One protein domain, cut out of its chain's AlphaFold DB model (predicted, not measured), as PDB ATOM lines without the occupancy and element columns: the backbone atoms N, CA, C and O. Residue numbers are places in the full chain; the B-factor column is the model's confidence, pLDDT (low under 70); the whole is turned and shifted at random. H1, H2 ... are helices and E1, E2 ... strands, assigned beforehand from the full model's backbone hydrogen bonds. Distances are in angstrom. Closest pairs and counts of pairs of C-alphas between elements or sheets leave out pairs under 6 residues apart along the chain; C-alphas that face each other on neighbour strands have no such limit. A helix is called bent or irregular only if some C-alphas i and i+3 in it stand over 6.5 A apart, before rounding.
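Overview. This is residues 91 to 111, 132 to 157, 177 to 204 and 226 to 285 of the 362 residues of the protein "Hypothetical protein" of Rotaria magnacalcarata (UniProt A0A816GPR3). A twisted sheet has two long strands, E1 and E6, side by side, and two short ones, E5 and E3, beside E1, with H2 on one face and H1 on the other. Far from the helices, residues 138 to 146 and 185 to 193 join E3 and E5 to a separate pair of short strands, E2 and E4, so that the whole is a loose arch. The printed part has 135 residues, with six named strands and two named helices in the order E1, E2, E3, E4, E5, E6, H1, H2 along the chain; 71 residues are in named elements, and the class is mixed, helices and strands. The large sheet runs E3, E5, E1, E6, all parallel; E2 and E4 are parallel too. The radius of gyration of the C-alphas is 19.7 A, loose, and the spans are 58, 40 and 26 A.

Along the chain. E1, residues 94 to 106, begins at C-alpha 94 (58.584, -38.159, -41.194) and is 37.0 A long. E2 is residues 132 to 137, 14.3 A, and E3 is residues 147 to 151, 13.3 A. E4 is residues 179 to 184, 17.2 A, and E5 is residues 194 to 199, 16.5 A. E6, residues 236 to 249, is 37.0 A from C-alpha 236 (53.849, -39.560, -41.401) to C-alpha 249, and bends by 52 degrees at residue 246. H1, residues 252 to 262, is 13.8 A long and irregular: C-alphas 258 and 261 are 8.6 A apart. H2, residues 266 to 275, is 14.7 A long and ends at C-alpha 275 (40.030, -39.267, -23.450).

Arrangement. E1 and E6 are parallel at 17 degrees, with N 96 and O 237 at 2.7 A. E5 and E1 are parallel at 15 degrees, with N 105 and O 198 at 2.7 A. E3 and E5 are parallel at 9 degrees, with N 149 and O 195 at 2.9 A. Each of these N and O pairs is within hydrogen-bond range. H2 is on the sheet at a height of 9.6 A, forming two layers, helix over sheet; it lies over E3 and only just over E5, with 3 C-alphas falling on E5. It runs along the strands, at 10 degrees to E3 on the local plane, and the closest C-alphas of H2 and E3, Ser 266 and Glu 151, are 5.9 A apart. H1, on the opposite face at a height of 10.3 A, lies over E3 and runs slantwise to the strands, at 51 degrees to E3 on the local plane; their closest C-alphas, Ser 262 and Arg 150, are 6.6 A apart. E2 and E4 are parallel at 20 degrees, with N 134 and O 180 within hydrogen-bond range at 2.7 A; E4 is apart from E6, for instance. Every O i to N i+4 pair is within range in H2, and 5 of 7 in H1.

Size, cuts and confidence. The C-alphas farthest apart, those of Glu 91 and Val 157, are 59.3 A apart. Residues 112 to 131, 158 to 176 and 205 to 225 are not printed, and the C-alpha gaps across these cuts are 44.3, 49.5 and 55.6 A. Of the links printed whole, none is long. Mean pLDDT of the printed part is 77.0, and it is under 70 in 42 residues, among them 132 to 143, 177 to 189 and 226 to 236.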
ATOM      1  N   GLU A  91      64.796 -40.819 -47.342       59.25
ATOM      2  CA  GLU A  91      64.288 -42.215 -47.278       59.25
ATOM      3  C   GLU A  91      63.589 -42.638 -45.961       59.25
ATOM      4  O   GLU A  91      63.244 -43.806 -45.779       59.25
ATOM      5  N   ARG A  92      63.390 -41.732 -44.995       64.62
ATOM      6  CA  ARG A  92      62.865 -42.057 -43.661       64.62
ATOM      7  C   ARG A  92      61.469 -41.463 -43.453       64.62
ATOM      8  O   ARG A  92      61.265 -40.298 -43.785       64.62
ATOM      9  N   PRO A  93      60.532 -42.209 -42.834       68.19
ATOM     10  CA  PRO A  93      59.202 -41.697 -42.519       68.19
ATOM     11  C   PRO A  93      59.308 -40.465 -41.615       68.19
ATOM     12  O   PRO A  93      59.999 -40.487 -40.589       68.19
ATOM     13  N   VAL A  94      58.608 -39.391 -41.980       72.62
ATOM     14  CA  VAL A  94      58.584 -38.159 -41.194       72.62
ATOM     15  C   VAL A  94      57.806 -38.410 -39.922       72.62
ATOM     16  O   VAL A  94      56.623 -38.736 -39.922       72.62
ATOM     17  N   THR A  95      58.489 -38.254 -38.798       75.94
ATOM     18  CA  THR A  95      57.845 -38.325 -37.497       75.94
ATOM     19  C   THR A  95      57.245 -36.955 -37.177       75.94
ATOM     20  O   THR A  95      57.967 -35.973 -37.058       75.94
ATOM     21  N   CYS A  96      55.921 -36.867 -37.092       78.19
ATOM     22  CA  CYS A  96      55.187 -35.687 -36.667       78.19
ATOM     23  C   CYS A  96      55.057 -35.681 -35.145       78.19
ATOM     24  O   CYS A  96      54.495 -36.601 -34.556       78.19
ATOM     25  N   GLU A  97      55.532 -34.626 -34.503       81.06
ATOM     26  CA  GLU A  97      55.357 -34.454 -33.067       81.06
ATOM     27  C   GLU A  97      54.035 -33.726 -32.771       81.06
ATOM     28  O   GLU A  97      53.802 -32.611 -33.257       81.06
ATOM     29  N   GLN A  98      53.167 -34.358 -31.979       86.19
ATOM     30  CA  GLN A  98      52.003 -33.722 -31.364       86.19
ATOM     31  C   GLN A  98      52.402 -33.259 -29.964       86.19
ATOM     32  O   GLN A  98      52.789 -34.076 -29.121       86.19
ATOM     33  N   ARG A  99      52.303 -31.955 -29.706       89.31
ATOM     34  CA  ARG A  99      52.686 -31.404 -28.407       89.31
ATOM     35  C   ARG A  99      51.505 -31.454 -27.455       89.31
ATOM     36  O   ARG A  99      50.388 -31.068 -27.802       89.31
ATOM     37  N   VAL A 100      51.776 -31.917 -26.245       88.75
ATOM     38  CA  VAL A 100      50.879 -31.760 -25.106       88.75
ATOM     39  C   VAL A 100      51.497 -30.693 -24.225       88.75
ATOM     40  O   VAL A 100      52.530 -30.903 -23.597       88.75
ATOM     41  N   ILE A 101      50.888 -29.523 -24.245       91.06
ATOM     42  CA  ILE A 101      51.397 -28.324 -23.611       91.06
ATOM     43  C   ILE A 101      50.663 -28.155 -22.291       91.06
ATOM     44  O   ILE A 101      49.458 -27.914 -22.276       91.06
ATOM     45  N   VAL A 102      51.390 -28.251 -21.183       90.31
ATOM     46  CA  VAL A 102      50.841 -27.996 -19.850       90.31
ATOM     47  C   VAL A 102      51.300 -26.619 -19.394       90.31
ATOM     48  O   VAL A 102      52.497 -26.358 -19.252       90.31
ATOM     49  N   ARG A 103      50.335 -25.728 -19.175       92.19
ATOM     50  CA  ARG A 103      50.546 -24.371 -18.681       92.19
ATOM     51  C   ARG A 103      49.894 -24.239 -17.317       92.19
ATOM     52  O   ARG A 103      48.689 -24.431 -17.171       92.19
ATOM     53  N   TYR A 104      50.692 -23.867 -16.329       91.75
ATOM     54  CA  TYR A 104      50.178 -23.571 -15.005       91.75
ATOM     55  C   TYR A 104      49.803 -22.091 -14.926       91.75
ATOM     56  O   TYR A 104      50.605 -21.223 -15.262       91.75
ATOM     57  N   LEU A 105      48.583 -21.796 -14.501       92.56
ATOM     58  CA  LEU A 105      48.083 -20.454 -14.253       92.56
ATOM     59  C   LEU A 105      48.252 -20.148 -12.771       92.56
ATOM     60  O   LEU A 105      47.659 -20.788 -11.907       92.56
ATOM     61  N   GLN A 106      49.102 -19.184 -12.467       91.50
ATOM     62  CA  GLN A 106      49.265 -18.673 -11.124       91.50
ATOM     63  C   GLN A 106      48.290 -17.520 -10.928       91.50
ATOM     64  O   GLN A 106      48.381 -16.529 -11.658       91.50
ATOM     65  N   PRO A 107      47.380 -17.607  -9.945       88.19
ATOM     66  CA  PRO A 107      46.583 -16.450  -9.589       88.19
ATOM     67  C   PRO A 107      47.513 -15.320  -9.150       88.19
ATOM     68  O   PRO A 107      48.616 -15.595  -8.654       88.19
ATOM     69  N   PRO A 108      47.102 -14.052  -9.325       85.06
ATOM     70  CA  PRO A 108      47.895 -12.941  -8.859       85.06
ATOM     71  C   PRO A 108      48.229 -13.193  -7.384       85.06
ATOM     72  O   PRO A 108      47.357 -13.635  -6.619       85.06
ATOM     73  N   PRO A 109      49.498 -12.989  -6.988       78.31
ATOM     74  CA  PRO A 109      49.860 -13.095  -5.593       78.31
ATOM     75  C   PRO A 109      48.919 -12.178  -4.824       78.31
ATOM     76  O   PRO A 109      48.659 -11.051  -5.255       78.31
ATOM     77  N   LEU A 110      48.372 -12.691  -3.718       73.88
ATOM     78  CA  LEU A 110      47.497 -11.891  -2.872       73.88
ATOM     79  C   LEU A 110      48.216 -10.571  -2.594       73.88
ATOM     80  O   LEU A 110      49.397 -10.623  -2.222       73.88
ATOM     81  N   PRO A 111      47.553  -9.421  -2.809       68.94
ATOM     82  CA  PRO A 111      48.223  -8.144  -2.700       68.94
ATOM     83  C   PRO A 111      48.916  -8.082  -1.332       68.94
ATOM     84  O   PRO A 111      48.264  -8.346  -0.307       68.94
ATOM     85  N   LEU A 132      57.156  -9.218 -45.639       49.88
ATOM     86  CA  LEU A 132      56.132 -10.085 -46.205       49.88
ATOM     87  C   LEU A 132      56.795 -11.276 -46.901       49.88
ATOM     88  O   LEU A 132      57.734 -11.140 -47.676       49.88
ATOM     89  N   ILE A 133      56.258 -12.461 -46.678       48.84
ATOM     90  CA  ILE A 133      56.623 -13.659 -47.421       48.84
ATOM     91  C   ILE A 133      55.287 -14.223 -47.912       48.84
ATOM     92  O   ILE A 133      54.419 -14.542 -47.104       48.84
ATOM     93  N   ILE A 134      55.045 -14.222 -49.223       50.34
ATOM     94  CA  ILE A 134      53.826 -14.753 -49.837       50.34
ATOM     95  C   ILE A 134      54.076 -16.225 -50.137       50.34
ATOM     96  O   ILE A 134      54.661 -16.580 -51.153       50.34
ATOM     97  N   HIS A 135      53.638 -17.101 -49.242       44.41
ATOM     98  CA  HIS A 135      53.625 -18.529 -49.525       44.41
ATOM     99  C   HIS A 135      52.380 -18.816 -50.351       44.41
ATOM    100  O   HIS A 135      51.262 -18.577 -49.891       44.41
ATOM    101  N   GLU A 136      52.547 -19.355 -51.554       47.91
ATOM    102  CA  GLU A 136      51.431 -20.041 -52.196       47.91
ATOM    103  C   GLU A 136      51.337 -21.419 -51.537       47.91
ATOM    104  O   GLU A 136      51.934 -22.403 -51.975       47.91
ATOM    105  N   GLN A 137      50.645 -21.433 -50.396       49.78
ATOM    106  CA  GLN A 137      50.270 -22.641 -49.683       49.78
ATOM    107  C   GLN A 137      49.274 -23.414 -50.546       49.78
ATOM    108  O   GLN A 137      48.299 -22.847 -51.050       49.78
ATOM    109  N   ALA A 138      49.496 -24.720 -50.689       54.53
ATOM    110  CA  ALA A 138      48.405 -25.627 -51.007       54.53
ATOM    111  C   ALA A 138      47.218 -25.311 -50.084       54.53
ATOM    112  O   ALA A 138      47.446 -24.926 -48.937       54.53
ATOM    113  N   THR A 139      45.977 -25.428 -50.576       55.66
ATOM    114  CA  THR A 139      44.771 -25.171 -49.775       55.66
ATOM    115  C   THR A 139      44.905 -25.899 -48.450       55.66
ATOM    116  O   THR A 139      44.831 -27.126 -48.402       55.66
ATOM    117  N   THR A 140      45.192 -25.136 -47.397       53.38
ATOM    118  CA  THR A 140      45.437 -25.686 -46.076       53.38
ATOM    119  C   THR A 140      44.157 -26.398 -45.695       53.38
ATOM    120  O   THR A 140      43.110 -25.756 -45.584       53.38
ATOM    121  N   ILE A 141      44.218 -27.722 -45.552       62.03
ATOM    122  CA  ILE A 141      43.142 -28.454 -44.894       62.03
ATOM    123  C   ILE A 141      42.986 -27.749 -43.545       62.03
ATOM    124  O   ILE A 141      44.007 -27.599 -42.866       62.03
ATOM    125  N   PRO A 142      41.799 -27.208 -43.204       68.88
ATOM    126  CA  PRO A 142      41.610 -26.452 -41.977       68.88
ATOM    127  C   PRO A 142      42.155 -27.276 -40.821       68.88
ATOM    128  O   PRO A 142      41.594 -28.315 -40.478       68.88
ATOM    129  N   GLN A 143      43.305 -26.861 -40.292       65.94
ATOM    130  CA  GLN A 143      43.914 -27.576 -39.192       65.94
ATOM    131  C   GLN A 143      42.921 -27.493 -38.043       65.94
ATOM    132  O   GLN A 143      42.432 -26.402 -37.729       65.94
ATOM    133  N   GLU A 144      42.605 -28.639 -37.445       75.81
ATOM    134  CA  GLU A 144      41.746 -28.651 -36.273       75.81
ATOM    135  C   GLU A 144      42.335 -27.677 -35.244       75.81
ATOM    136  O   GLU A 144      43.544 -27.735 -34.966       75.81
ATOM    137  N   PRO A 145      41.529 -26.733 -34.721       80.75
ATOM    138  CA  PRO A 145      42.012 -25.819 -33.703       80.75
ATOM    139  C   PRO A 145      42.575 -26.641 -32.539       80.75
ATOM    140  O   PRO A 145      42.075 -27.737 -32.265       80.75
ATOM    141  N   PRO A 146      43.621 -26.146 -31.856       86.50
ATOM    142  CA  PRO A 146      44.184 -26.866 -30.727       86.50
ATOM    143  C   PRO A 146      43.078 -27.177 -29.722       86.50
ATOM    144  O   PRO A 146      42.208 -26.342 -29.452       86.50
ATOM    145  N   LEU A 147      43.112 -28.385 -29.168       91.38
ATOM    146  CA  LEU A 147      42.191 -28.755 -28.109       91.38
ATOM    147  C   LEU A 147      42.657 -28.049 -26.837       91.38
ATOM    148  O   LEU A 147      43.706 -28.390 -26.294       91.38
ATOM    149  N   ILE A 148      41.899 -27.049 -26.387       92.00
ATOM    150  CA  ILE A 148      42.237 -26.273 -25.191       92.00
ATOM    151  C   ILE A 148      41.325 -26.696 -24.045       92.00
ATOM    152  O   ILE A 148      40.131 -26.394 -24.055       92.00
ATOM    153  N   LEU A 149      41.907 -27.352 -23.047       92.88
ATOM    154  CA  LEU A 149      41.239 -27.751 -21.813       92.88
ATOM    155  C   LEU A 149      41.595 -26.744 -20.716       92.88
ATOM    156  O   LEU A 149      42.775 -26.534 -20.428       92.88
ATOM    157  N   ARG A 150      40.582 -26.102 -20.124       93.62
ATOM    158  CA  ARG A 150      40.761 -25.009 -19.156       93.62
ATOM    159  C   ARG A 150      40.174 -25.368 -17.805       93.62
ATOM    160  O   ARG A 150      38.983 -25.658 -17.713       93.62
ATOM    161  N   GLU A 151      40.985 -25.305 -16.760       92.50
ATOM    162  CA  GLU A 151      40.503 -25.450 -15.389       92.50
ATOM    163  C   GLU A 151      39.817 -24.161 -14.912       92.50
ATOM    164  O   GLU A 151      40.247 -23.041 -15.215       92.50
ATOM    165  N   ARG A 152      38.740 -24.306 -14.137       92.75
ATOM    166  CA  ARG A 152      38.101 -23.191 -13.434       92.75
ATOM    167  C   ARG A 152      39.055 -22.608 -12.372       92.75
ATOM    168  O   ARG A 152      39.649 -23.384 -11.625       92.75
ATOM    169  N   PRO A 153      39.175 -21.273 -12.254       91.50
ATOM    170  CA  PRO A 153      40.047 -20.672 -11.254       91.50
ATOM    171  C   PRO A 153      39.619 -20.955  -9.811       91.50
ATOM    172  O   PRO A 153      38.428 -21.155  -9.540       91.50
ATOM    173  N   PRO A 154      40.575 -20.897  -8.866       87.06
ATOM    174  CA  PRO A 154      40.284 -20.932  -7.442       87.06
ATOM    175  C   PRO A 154      39.512 -19.675  -7.017       87.06
ATOM    176  O   PRO A 154      39.733 -18.579  -7.527       87.06
ATOM    177  N   THR A 155      38.601 -19.819  -6.054       82.94
ATOM    178  CA  THR A 155      37.811 -18.697  -5.525       82.94
ATOM    179  C   THR A 155      38.704 -17.688  -4.795       82.94
ATOM    180  O   THR A 155      39.435 -18.062  -3.876       82.94
ATOM    181  N   ALA A 156      38.621 -16.411  -5.178       72.69
ATOM    182  CA  ALA A 156      39.427 -15.342  -4.593       72.69
ATOM    183  C   ALA A 156      39.081 -15.048  -3.121       72.69
ATOM    184  O   ALA A 156      37.924 -15.093  -2.695       72.69
ATOM    185  N   VAL A 157      40.105 -14.686  -2.342       72.50
ATOM    186  CA  VAL A 157      39.970 -14.209  -0.956       72.50
ATOM    187  C   VAL A 157      39.696 -12.695  -0.976       72.50
ATOM    188  O   VAL A 157      40.429 -11.955  -1.625       72.50
ATOM    189  N   ARG A 177      57.959  -2.471 -45.645       51.81
ATOM    190  CA  ARG A 177      58.319  -3.935 -45.738       51.81
ATOM    191  C   ARG A 177      58.801  -4.449 -47.135       51.81
ATOM    192  O   ARG A 177      58.505  -3.814 -48.139       51.81
ATOM    193  N   SER A 178      59.430  -5.644 -47.225       47.34
ATOM    194  CA  SER A 178      59.827  -6.378 -48.475       47.34
ATOM    195  C   SER A 178      59.114  -7.741 -48.676       47.34
ATOM    196  O   SER A 178      58.467  -8.173 -47.735       47.34
ATOM    197  N   VAL A 179      59.196  -8.404 -49.858       49.34
ATOM    198  CA  VAL A 179      58.350  -9.570 -50.279       49.34
ATOM    199  C   VAL A 179      59.147 -10.802 -50.791       49.34
ATOM    200  O   VAL A 179      59.946 -10.635 -51.699       49.34
ATOM    201  N   ILE A 180      58.904 -12.035 -50.306       51.22
ATOM    202  CA  ILE A 180      59.536 -13.317 -50.760       51.22
ATOM    203  C   ILE A 180      58.460 -14.382 -51.095       51.22
ATOM    204  O   ILE A 180      57.439 -14.371 -50.427       51.22
ATOM    205  N   VAL A 181      58.620 -15.287 -52.086       49.66
ATOM    206  CA  VAL A 181      57.565 -16.267 -52.487       49.66
ATOM    207  C   VAL A 181      58.057 -17.725 -52.524       49.66
ATOM    208  O   VAL A 181      58.989 -18.035 -53.259       49.66
ATOM    209  N   GLU A 182      57.391 -18.633 -51.796       48.66
ATOM    210  CA  GLU A 182      57.715 -20.075 -51.691       48.66
ATOM    211  C   GLU A 182      56.468 -20.966 -51.890       48.66
ATOM    212  O   GLU A 182      55.352 -20.549 -51.562       48.66
ATOM    213  N   ARG A 183      56.630 -22.189 -52.431       45.44
ATOM    214  CA  ARG A 183      55.524 -23.138 -52.695       45.44
ATOM    215  C   ARG A 183      55.817 -24.534 -52.148       45.44
ATOM    216  O   ARG A 183      56.878 -25.095 -52.414       45.44
ATOM    217  N   PHE A 184      54.846 -25.097 -51.430       53.75
ATOM    218  CA  PHE A 184      54.957 -26.377 -50.726       53.75
ATOM    219  C   PHE A 184      53.807 -27.327 -51.100       53.75
ATOM    220  O   PHE A 184      52.695 -26.851 -51.354       53.75
ATOM    221  N   PRO A 185      54.043 -28.649 -51.092       56.19
ATOM    222  CA  PRO A 185      52.974 -29.638 -51.192       56.19
ATOM    223  C   PRO A 185      51.975 -29.519 -50.027       56.19
ATOM    224  O   PRO A 185      52.329 -28.970 -48.975       56.19
ATOM    225  N   PRO A 186      50.725 -30.011 -50.179       57.94
ATOM    226  CA  PRO A 186      49.750 -30.010 -49.095       57.94
ATOM    227  C   PRO A 186      50.299 -30.806 -47.908       57.94
ATOM    228  O   PRO A 186      50.643 -31.980 -48.063       57.94
ATOM    229  N   PRO A 187      50.415 -30.175 -46.728       59.00
ATOM    230  CA  PRO A 187      50.950 -30.852 -45.571       59.00
ATOM    231  C   PRO A 187      49.989 -31.972 -45.163       59.00
ATOM    232  O   PRO A 187      48.768 -31.804 -45.238       59.00
ATOM    233  N   PRO A 188      50.520 -33.109 -44.710       68.12
ATOM    234  CA  PRO A 188      49.684 -34.169 -44.177       68.12
ATOM    235  C   PRO A 188      48.919 -33.684 -42.930       68.12
ATOM    236  O   PRO A 188      49.409 -32.829 -42.187       68.12
ATOM    237  N   GLU A 189      47.713 -34.219 -42.703       67.62
ATOM    238  CA  GLU A 189      46.814 -33.791 -41.620       67.62
ATOM    239  C   GLU A 189      47.474 -33.961 -40.244       67.62
ATOM    240  O   GLU A 189      47.598 -35.060 -39.692       67.62
ATOM    241  N   LYS A 190      47.927 -32.840 -39.679       73.94
ATOM    242  CA  LYS A 190      48.522 -32.787 -38.348       73.94
ATOM    243  C   LYS A 190      47.415 -32.632 -37.312       73.94
ATOM    244  O   LYS A 190      46.692 -31.637 -37.319       73.94
ATOM    245  N   LYS A 191      47.341 -33.572 -36.367       76.62
ATOM    246  CA  LYS A 191      46.484 -33.418 -35.183       76.62
ATOM    247  C   LYS A 191      46.877 -32.155 -34.419       76.62
ATOM    248  O   LYS A 191      48.068 -31.918 -34.202       76.62
ATOM    249  N   GLY A 192      45.883 -31.366 -34.016       81.31
ATOM    250  CA  GLY A 192      46.093 -30.164 -33.214       81.31
ATOM    251  C   GLY A 192      46.869 -30.459 -31.929       81.31
ATOM    252  O   GLY A 192      46.793 -31.558 -31.368       81.31
ATOM    253  N   ASP A 193      47.636 -29.476 -31.466       87.75
ATOM    254  CA  ASP A 193      48.272 -29.550 -30.153       87.75
ATOM    255  C   ASP A 193      47.191 -29.563 -29.060       87.75
ATOM    256  O   ASP A 193      46.107 -28.994 -29.224       87.75
ATOM    257  N   ILE A 194      47.487 -30.222 -27.943       88.62
ATOM    258  CA  ILE A 194      46.605 -30.243 -26.775       88.62
ATOM    259  C   ILE A 194      47.185 -29.260 -25.769       88.62
ATOM    260  O   ILE A 194      48.322 -29.431 -25.335       88.62
ATOM    261  N   ILE A 195      46.421 -28.233 -25.407       90.56
ATOM    262  CA  ILE A 195      46.825 -27.219 -24.431       90.56
ATOM    263  C   ILE A 195      45.993 -27.426 -23.173       90.56
ATOM    264  O   ILE A 195      44.766 -27.366 -23.213       90.56
ATOM    265  N   ILE A 196      46.668 -27.661 -22.056       91.38
ATOM    266  CA  ILE A 196      46.055 -27.832 -20.745       91.38
ATOM    267  C   ILE A 196      46.442 -26.628 -19.896       91.38
ATOM    268  O   ILE A 196      47.617 -26.437 -19.585       91.38
ATOM    269  N   GLU A 197      45.452 -25.825 -19.519       92.44
ATOM    270  CA  GLU A 197      45.622 -24.696 -18.606       92.44
ATOM    271  C   GLU A 197      45.095 -25.075 -17.222       92.44
ATOM    272  O   GLU A 197      43.900 -25.327 -17.049       92.44
ATOM    273  N   ARG A 198      46.001 -25.136 -16.244       90.94
ATOM    274  CA  ARG A 198      45.716 -25.618 -14.890       90.94
ATOM    275  C   ARG A 198      46.068 -24.565 -13.846       90.94
ATOM    276  O   ARG A 198      47.175 -24.043 -13.879       90.94
ATOM    277  N   TRP A 199      45.191 -24.281 -12.893       88.94
ATOM    278  CA  TRP A 199      45.455 -23.293 -11.848       88.94
ATOM    279  C   TRP A 199      46.341 -23.840 -10.726       88.94
ATOM    280  O   TRP A 199      46.170 -24.958 -10.239       88.94
ATOM    281  N   LEU A 200      47.281 -23.011 -10.275       90.06
ATOM    282  CA  LEU A 200      47.999 -23.205  -9.022       90.06
ATOM    283  C   LEU A 200      47.183 -22.643  -7.847       90.06
ATOM    284  O   LEU A 200      46.430 -21.681  -8.015       90.06
ATOM    285  N   PRO A 201      47.354 -23.191  -6.632       84.19
ATOM    286  CA  PRO A 201      46.771 -22.598  -5.435       84.19
ATOM    287  C   PRO A 201      47.396 -21.226  -5.128       84.19
ATOM    288  O   PRO A 201      48.542 -20.950  -5.491       84.19
ATOM    289  N   TYR A 202      46.661 -20.375  -4.403       78.69
ATOM    290  CA  TYR A 202      47.203 -19.118  -3.879       78.69
ATOM    291  C   TYR A 202      48.417 -19.381  -2.976       78.69
ATOM    292  O   TYR A 202      48.386 -20.249  -2.102       78.69
ATOM    293  N   GLY A 203      49.485 -18.607  -3.181       73.75
ATOM    294  CA  GLY A 203      50.668 -18.632  -2.322       73.75
ATOM    295  C   GLY A 203      50.427 -18.010  -0.932       73.75
ATOM    296  O   GLY A 203      49.383 -17.398  -0.693       73.75
ATOM    297  N   PRO A 204      51.394 -18.136  -0.005       69.38
ATOM    298  CA  PRO A 204      51.330 -17.494   1.314       69.38
ATOM    299  C   PRO A 204      51.272 -15.952   1.213       69.38
ATOM    300  O   PRO A 204      51.786 -15.365   0.263       69.38
ATOM    301  N   ILE A 226      65.450 -10.966 -51.990       48.94
ATOM    302  CA  ILE A 226      64.426 -12.015 -52.408       48.94
ATOM    303  C   ILE A 226      64.985 -13.359 -53.022       48.94
ATOM    304  O   ILE A 226      65.971 -13.311 -53.753       48.94
ATOM    305  N   THR A 227      64.371 -14.561 -52.795       48.00
ATOM    306  CA  THR A 227      64.735 -15.935 -53.338       48.00
ATOM    307  C   THR A 227      63.530 -16.957 -53.369       48.00
ATOM    308  O   THR A 227      62.571 -16.702 -52.652       48.00
ATOM    309  N   ILE A 228      63.526 -18.074 -54.161       48.47
ATOM    310  CA  ILE A 228      62.394 -19.065 -54.346       48.47
ATOM    311  C   ILE A 228      62.823 -20.574 -54.256       48.47
ATOM    312  O   ILE A 228      63.830 -20.954 -54.856       48.47
ATOM    313  N   HIS A 229      62.032 -21.463 -53.601       50.19
ATOM    314  CA  HIS A 229      62.286 -22.924 -53.386       50.19
ATOM    315  C   HIS A 229      61.030 -23.847 -53.562       50.19
ATOM    316  O   HIS A 229      59.921 -23.373 -53.327       50.19
ATOM    317  N   ALA A 230      61.182 -25.147 -53.936       44.16
ATOM    318  CA  ALA A 230      60.079 -26.137 -54.146       44.16
ATOM    319  C   ALA A 230      60.416 -27.618 -53.736       44.16
ATOM    320  O   ALA A 230      61.568 -28.027 -53.907       44.16
ATOM    321  N   TYR A 231      59.431 -28.415 -53.244       54.53
ATOM    322  CA  TYR A 231      59.584 -29.743 -52.562       54.53
ATOM    323  C   TYR A 231      58.505 -30.821 -52.915       54.53
ATOM    324  O   TYR A 231      57.424 -30.444 -53.365       54.53
ATOM    325  N   ASP A 232      58.778 -32.116 -52.643       54.41
ATOM    326  CA  ASP A 232      57.918 -33.319 -52.872       54.41
ATOM    327  C   ASP A 232      57.072 -33.769 -51.618       54.41
ATOM    328  O   ASP A 232      57.139 -33.107 -50.579       54.41
ATOM    329  N   ASN A 233      56.224 -34.828 -51.715       49.38
ATOM    330  CA  ASN A 233      55.227 -35.289 -50.696       49.38
ATOM    331  C   ASN A 233      55.689 -36.426 -49.730       49.38
ATOM    332  O   ASN A 233      56.045 -37.507 -50.199       49.38
ATOM    333  N   VAL A 234      55.445 -36.293 -48.406       59.00
ATOM    334  CA  VAL A 234      56.032 -37.171 -47.353       59.00
ATOM    335  C   VAL A 234      55.052 -38.065 -46.544       59.00
ATOM    336  O   VAL A 234      53.914 -37.684 -46.272       59.00
ATOM    337  N   GLN A 235      55.523 -39.228 -46.052       59.00
ATOM    338  CA  GLN A 235      54.811 -40.164 -45.144       59.00
ATOM    339  C   GLN A 235      54.950 -39.814 -43.640       59.00
ATOM    340  O   GLN A 235      56.045 -39.460 -43.206       59.00
ATOM    341  N   LEU A 236      53.892 -39.988 -42.819       65.31
ATOM    342  CA  LEU A 236      53.849 -39.560 -41.401       65.31
ATOM    343  C   LEU A 236      53.845 -40.671 -40.322       65.31
ATOM    344  O   LEU A 236      53.113 -41.653 -40.418       65.31
ATOM    345  N   ARG A 237      54.530 -40.415 -39.194       77.44
ATOM    346  CA  ARG A 237      54.459 -41.148 -37.909       77.44
ATOM    347  C   ARG A 237      54.195 -40.182 -36.746       77.44
ATOM    348  O   ARG A 237      55.019 -39.318 -36.512       77.44
ATOM    349  N   ILE A 238      53.121 -40.321 -35.966       75.44
ATOM    350  CA  ILE A 238      52.828 -39.369 -34.869       75.44
ATOM    351  C   ILE A 238      53.516 -39.792 -33.558       75.44
ATOM    352  O   ILE A 238      53.306 -40.907 -33.085       75.44
ATOM    353  N   VAL A 239      54.297 -38.898 -32.950       83.69
ATOM    354  CA  VAL A 239      54.908 -39.051 -31.617       83.69
ATOM    355  C   VAL A 239      54.388 -37.944 -30.709       83.69
ATOM    356  O   VAL A 239      54.323 -36.788 -31.107       83.69
ATOM    357  N   ARG A 240      53.983 -38.281 -29.484       82.25
ATOM    358  CA  ARG A 240      53.514 -37.288 -28.511       82.25
ATOM    359  C   ARG A 240      54.658 -36.856 -27.615       82.25
ATOM    360  O   ARG A 240      55.395 -37.702 -27.117       82.25
ATOM    361  N   LYS A 241      54.772 -35.549 -27.404       87.12
ATOM    362  CA  LYS A 241      55.784 -34.951 -26.539       87.12
ATOM    363  C   LYS A 241      55.107 -34.010 -25.558       87.12
ATOM    364  O   LYS A 241      54.391 -33.101 -25.976       87.12
ATOM    365  N   VAL A 242      55.318 -34.248 -24.271       87.00
ATOM    366  CA  VAL A 242      54.776 -33.392 -23.218       87.00
ATOM    367  C   VAL A 242      55.769 -32.279 -22.914       87.00
ATOM    368  O   VAL A 242      56.957 -32.523 -22.711       87.00
ATOM    369  N   GLU A 243      55.281 -31.044 -22.926       89.69
ATOM    370  CA  GLU A 243      56.061 -29.838 -22.676       89.69
ATOM    371  C   GLU A 243      55.392 -29.029 -21.564       89.69
ATOM    372  O   GLU A 243      54.214 -28.678 -21.638       89.69
ATOM    373  N   GLN A 244      56.155 -28.720 -20.520       86.38
ATOM    374  CA  GLN A 244      55.707 -27.850 -19.439       86.38
ATOM    375  C   GLN A 244      56.139 -26.418 -19.766       86.38
ATOM    376  O   GLN A 244      57.331 -26.119 -19.770       86.38
ATOM    377  N   LEU A 245      55.184 -25.521 -20.023       84.00
ATOM    378  CA  LEU A 245      55.475 -24.103 -20.303       84.00
ATOM    379  C   LEU A 245      55.786 -23.287 -19.046       84.00
ATOM    380  O   LEU A 245      56.055 -22.090 -19.125       84.00
ATOM    381  N   GLY A 246      55.749 -23.930 -17.882       86.00
ATOM    382  CA  GLY A 246      55.931 -23.275 -16.603       86.00
ATOM    383  C   GLY A 246      54.663 -22.566 -16.148       86.00
ATOM    384  O   GLY A 246      53.543 -23.016 -16.403       86.00
ATOM    385  N   VAL A 247      54.866 -21.480 -15.413       88.75
ATOM    386  CA  VAL A 247      53.830 -20.797 -14.648       88.75
ATOM    387  C   VAL A 247      53.600 -19.413 -15.244       88.75
ATOM    388  O   VAL A 247      54.542 -18.639 -15.382       88.75
ATOM    389  N   THR A 248      52.364 -19.088 -15.616       90.56
ATOM    390  CA  THR A 248      51.978 -17.743 -16.057       90.56
ATOM    391  C   THR A 248      51.018 -17.115 -15.069       90.56
ATOM    392  O   THR A 248      50.078 -17.767 -14.633       90.56
ATOM    393  N   GLN A 249      51.228 -15.847 -14.750       90.44
ATOM    394  CA  GLN A 249      50.329 -15.097 -13.891       90.44
ATOM    395  C   GLN A 249      49.056 -14.700 -14.649       90.44
ATOM    396  O   GLN A 249      49.147 -14.188 -15.763       90.44
ATOM    397  N   GLU A 250      47.890 -14.927 -14.054       92.12
ATOM    398  CA  GLU A 250      46.595 -14.660 -14.686       92.12
ATOM    399  C   GLU A 250      45.556 -14.273 -13.630       92.12
ATOM    400  O   GLU A 250      45.507 -14.903 -12.574       92.12
ATOM    401  N   ASP A 251      44.725 -13.262 -13.901       91.75
ATOM    402  CA  ASP A 251      43.636 -12.869 -13.000       91.75
ATOM    403  C   ASP A 251      42.431 -13.824 -13.157       91.75
ATOM    404  O   ASP A 251      41.908 -13.968 -14.267       91.75
ATOM    405  N   PRO A 252      41.981 -14.494 -12.076       91.81
ATOM    406  CA  PRO A 252      40.778 -15.319 -12.060       91.81
ATOM    407  C   PRO A 252      39.535 -14.658 -12.653       91.81
ATOM    408  O   PRO A 252      38.813 -15.315 -13.406       91.81
ATOM    409  N   ASP A 253      39.277 -13.389 -12.333       91.44
ATOM    410  CA  ASP A 253      38.040 -12.706 -12.719       91.44
ATOM    411  C   ASP A 253      38.049 -12.395 -14.220       91.44
ATOM    412  O   ASP A 253      37.097 -12.724 -14.937       91.44
ATOM    413  N   ASP A 254      39.176 -11.895 -14.732       92.44
ATOM    414  CA  ASP A 254      39.379 -11.673 -16.168       92.44
ATOM    415  C   ASP A 254      39.393 -12.988 -16.956       92.44
ATOM    416  O   ASP A 254      38.965 -13.055 -18.115       92.44
ATOM    417  N   TYR A 255      39.905 -14.064 -16.356       92.88
ATOM    418  CA  TYR A 255      39.913 -15.387 -16.969       92.88
ATOM    419  C   TYR A 255      38.501 -15.978 -17.055       92.88
ATOM    420  O   TYR A 255      38.116 -16.491 -18.109       92.88
ATOM    421  N   ILE A 256      37.692 -15.850 -15.997       92.25
ATOM    422  CA  ILE A 256      36.273 -16.233 -16.016       92.25
ATOM    423  C   ILE A 256      35.511 -15.398 -17.044       92.25
ATOM    424  O   ILE A 256      34.749 -15.962 -17.831       92.25
ATOM    425  N   ALA A 257      35.723 -14.082 -17.074       93.75
ATOM    426  CA  ALA A 257      35.047 -13.196 -18.014       93.75
ATOM    427  C   ALA A 257      35.328 -13.591 -19.474       93.75
ATOM    428  O   ALA A 257      34.411 -13.610 -20.297       93.75
ATOM    429  N   ARG A 258      36.575 -13.971 -19.791       93.69
ATOM    430  CA  ARG A 258      36.970 -14.412 -21.139       93.69
ATOM    431  C   ARG A 258      36.507 -15.825 -21.486       93.69
ATOM    432  O   ARG A 258      36.075 -16.055 -22.613       93.69
ATOM    433  N   TYR A 259      36.601 -16.772 -20.551       95.12
ATOM    434  CA  TYR A 259      36.505 -18.206 -20.863       95.12
ATOM    435  C   TYR A 259      35.396 -18.958 -20.132       95.12
ATOM    436  O   TYR A 259      35.298 -20.171 -20.306       95.12
ATOM    437  N   GLY A 260      34.540 -18.281 -19.363       91.94
ATOM    438  CA  GLY A 260      33.611 -18.878 -18.394       91.94
ATOM    439  C   GLY A 260      32.771 -20.062 -18.889       91.94
ATOM    440  O   GLY A 260      32.475 -20.966 -18.114       91.94
ATOM    441  N   ARG A 261      32.432 -20.107 -20.184       93.69
ATOM    442  CA  ARG A 261      31.664 -21.206 -20.808       93.69
ATOM    443  C   ARG A 261      32.477 -22.475 -21.093       93.69
ATOM    444  O   ARG A 261      31.888 -23.527 -21.291       93.69
ATOM    445  N   SER A 262      33.801 -22.363 -21.142       92.06
ATOM    446  CA  SER A 262      34.749 -23.443 -21.460       92.06
ATOM    447  C   SER A 262      35.506 -23.973 -20.238       92.06
ATOM    448  O   SER A 262      36.406 -24.792 -20.384       92.06
ATOM    449  N   LEU A 263      35.176 -23.476 -19.042       93.31
ATOM    450  CA  LEU A 263      35.853 -23.851 -17.805       93.31
ATOM    451  C   LEU A 263      35.337 -25.190 -17.286       93.31
ATOM    452  O   LEU A 263      34.149 -25.339 -16.988       93.31
ATOM    453  N   LEU A 264      36.259 -26.122 -17.104       94.56
ATOM    454  CA  LEU A 264      36.024 -27.440 -16.540       94.56
ATOM    455  C   LEU A 264      36.382 -27.449 -15.054       94.56
ATOM    456  O   LEU A 264      37.237 -26.692 -14.590       94.56
ATOM    457  N   ASP A 265      35.729 -28.329 -14.302       93.31
ATOM    458  CA  ASP A 265      36.216 -28.684 -12.972       93.31
ATOM    459  C   ASP A 265      37.496 -29.527 -13.091       93.31
ATOM    460  O   ASP A 265      37.711 -30.225 -14.086       93.31
ATOM    461  N   SER A 266      38.333 -29.468 -12.061       87.38
ATOM    462  CA  SER A 266      39.609 -30.176 -11.950       87.38
ATOM    463  C   SER A 266      39.495 -31.669 -12.301       87.38
ATOM    464  O   SER A 266      40.295 -32.195 -13.078       87.38
ATOM    465  N   ALA A 267      38.463 -32.355 -11.793       90.62
ATOM    466  CA  ALA A 267      38.216 -33.771 -12.059       90.62
ATOM    467  C   ALA A 267      37.811 -34.032 -13.521       90.62
ATOM    468  O   ALA A 267      38.289 -34.984 -14.146       90.62
ATOM    469  N   THR A 268      36.962 -33.171 -14.083       92.12
ATOM    470  CA  THR A 268      36.472 -33.274 -15.463       92.12
ATOM    471  C   THR A 268      37.589 -33.015 -16.471       92.12
ATOM    472  O   THR A 268      37.693 -33.728 -17.466       92.12
ATOM    473  N   LEU A 269      38.478 -32.061 -16.180       91.44
ATOM    474  CA  LEU A 269      39.640 -31.753 -17.010       91.44
ATOM    475  C   LEU A 269      40.581 -32.954 -17.148       91.44
ATOM    476  O   LEU A 269      41.010 -33.279 -18.255       91.44
ATOM    477  N   VAL A 270      40.876 -33.650 -16.045       90.19
ATOM    478  CA  VAL A 270      41.722 -34.856 -16.076       90.19
ATOM    479  C   VAL A 270      41.056 -35.971 -16.888       90.19
ATOM    480  O   VAL A 270      41.734 -36.687 -17.626       90.19
ATOM    481  N   HIS A 271      39.734 -36.120 -16.778       92.25
ATOM    482  CA  HIS A 271      38.983 -37.104 -17.558       92.25
ATOM    483  C   HIS A 271      39.028 -36.805 -19.067       92.25
ATOM    484  O   HIS A 271      39.361 -37.693 -19.852       92.25
ATOM    485  N   GLU A 272      38.772 -35.560 -19.479       93.06
ATOM    486  CA  GLU A 272      38.835 -35.162 -20.892       93.06
ATOM    487  C   GLU A 272      40.248 -35.272 -21.473       93.06
ATOM    488  O   GLU A 272      40.421 -35.766 -22.590       93.06
ATOM    489  N   ALA A 273      41.277 -34.912 -20.703       89.88
ATOM    490  CA  ALA A 273      42.662 -35.064 -21.130       89.88
ATOM    491  C   ALA A 273      43.032 -36.540 -21.383       89.88
ATOM    492  O   ALA A 273      43.675 -36.856 -22.387       89.88
ATOM    493  N   ARG A 274      42.563 -37.469 -20.533       91.25
ATOM    494  CA  ARG A 274      42.741 -38.917 -20.749       91.25
ATOM    495  C   ARG A 274      42.008 -39.410 -21.993       91.25
ATOM    496  O   ARG A 274      42.585 -40.185 -22.752       91.25
ATOM    497  N   ASN A 275      40.790 -38.929 -22.241       90.69
ATOM    498  CA  ASN A 275      40.030 -39.267 -23.450       90.69
ATOM    499  C   ASN A 275      40.722 -38.749 -24.726       90.69
ATOM    500  O   ASN A 275      40.689 -39.415 -25.758       90.69
ATOM    501  N   ALA A 276      41.434 -37.619 -24.646       88.88
ATOM    502  CA  ALA A 276      42.303 -37.117 -25.717       88.88
ATOM    503  C   ALA A 276      43.630 -37.908 -25.860       88.88
ATOM    504  O   ALA A 276      44.415 -37.699 -26.795       88.88
ATOM    505  N   GLY A 277      43.873 -38.869 -24.962       86.44
ATOM    506  CA  GLY A 277      45.028 -39.759 -24.951       86.44
ATOM    507  C   GLY A 277      46.263 -39.185 -24.250       86.44
ATOM    508  O   GLY A 277      47.380 -39.613 -24.552       86.44
ATOM    509  N   VAL A 278      46.083 -38.226 -23.340       88.25
ATOM    510  CA  VAL A 278      47.126 -37.790 -22.402       88.25
ATOM    511  C   VAL A 278      47.187 -38.814 -21.265       88.25
ATOM    512  O   VAL A 278      46.283 -38.892 -20.437       88.25
ATOM    513  N   VAL A 279      48.223 -39.657 -21.276       79.31
ATOM    514  CA  VAL A 279      48.401 -40.764 -20.309       79.31
ATOM    515  C   VAL A 279      49.213 -40.327 -19.084       79.31
ATOM    516  O   VAL A 279      49.180 -40.990 -18.051       79.31
ATOM    517  N   GLU A 280      49.932 -39.208 -19.184       77.88
ATOM    518  CA  GLU A 280      50.777 -38.698 -18.104       77.88
ATOM    519  C   GLU A 280      49.961 -38.138 -16.938       77.88
ATOM    520  O   GLU A 280      48.835 -37.661 -17.105       77.88
ATOM    521  N   ASP A 281      50.544 -38.211 -15.741       72.19
ATOM    522  CA  ASP A 281      49.939 -37.656 -14.541       72.19
ATOM    523  C   ASP A 281      49.974 -36.125 -14.611       72.19
ATOM    524  O   ASP A 281      51.013 -35.488 -14.465       72.19
ATOM    525  N   ILE A 282      48.810 -35.533 -14.873       75.44
ATOM    526  CA  ILE A 282      48.602 -34.082 -14.988       75.44
ATOM    527  C   ILE A 282      48.501 -33.454 -13.584       75.44
ATOM    528  O   ILE A 282      48.086 -32.303 -13.453       75.44
ATOM    529  N   SER A 283      48.792 -34.211 -12.516       75.31
ATOM    530  CA  SER A 283      48.743 -33.756 -11.126       75.31
ATOM    531  C   SER A 283      49.620 -32.517 -10.918       75.31
ATOM    532  O   SER A 283      50.685 -32.367 -11.517       75.31
ATOM    533  N   ALA A 284      49.132 -31.566 -10.110       69.38
ATOM    534  CA  ALA A 284      49.912 -30.375  -9.813       69.38
ATOM    535  C   ALA A 284      51.191 -30.834  -9.100       69.38
ATOM    536  O   ALA A 284      51.092 -31.676  -8.198       69.38
ATOM    537  N   PRO A 285      52.373 -30.320  -9.478       70.81
ATOM    538  CA  PRO A 285      53.607 -30.711  -8.820       70.81
ATOM    539  C   PRO A 285      53.464 -30.461  -7.312       70.81
ATOM    540  O   PRO A 285      52.858 -29.454  -6.924       70.81
TER     541      PRO A 285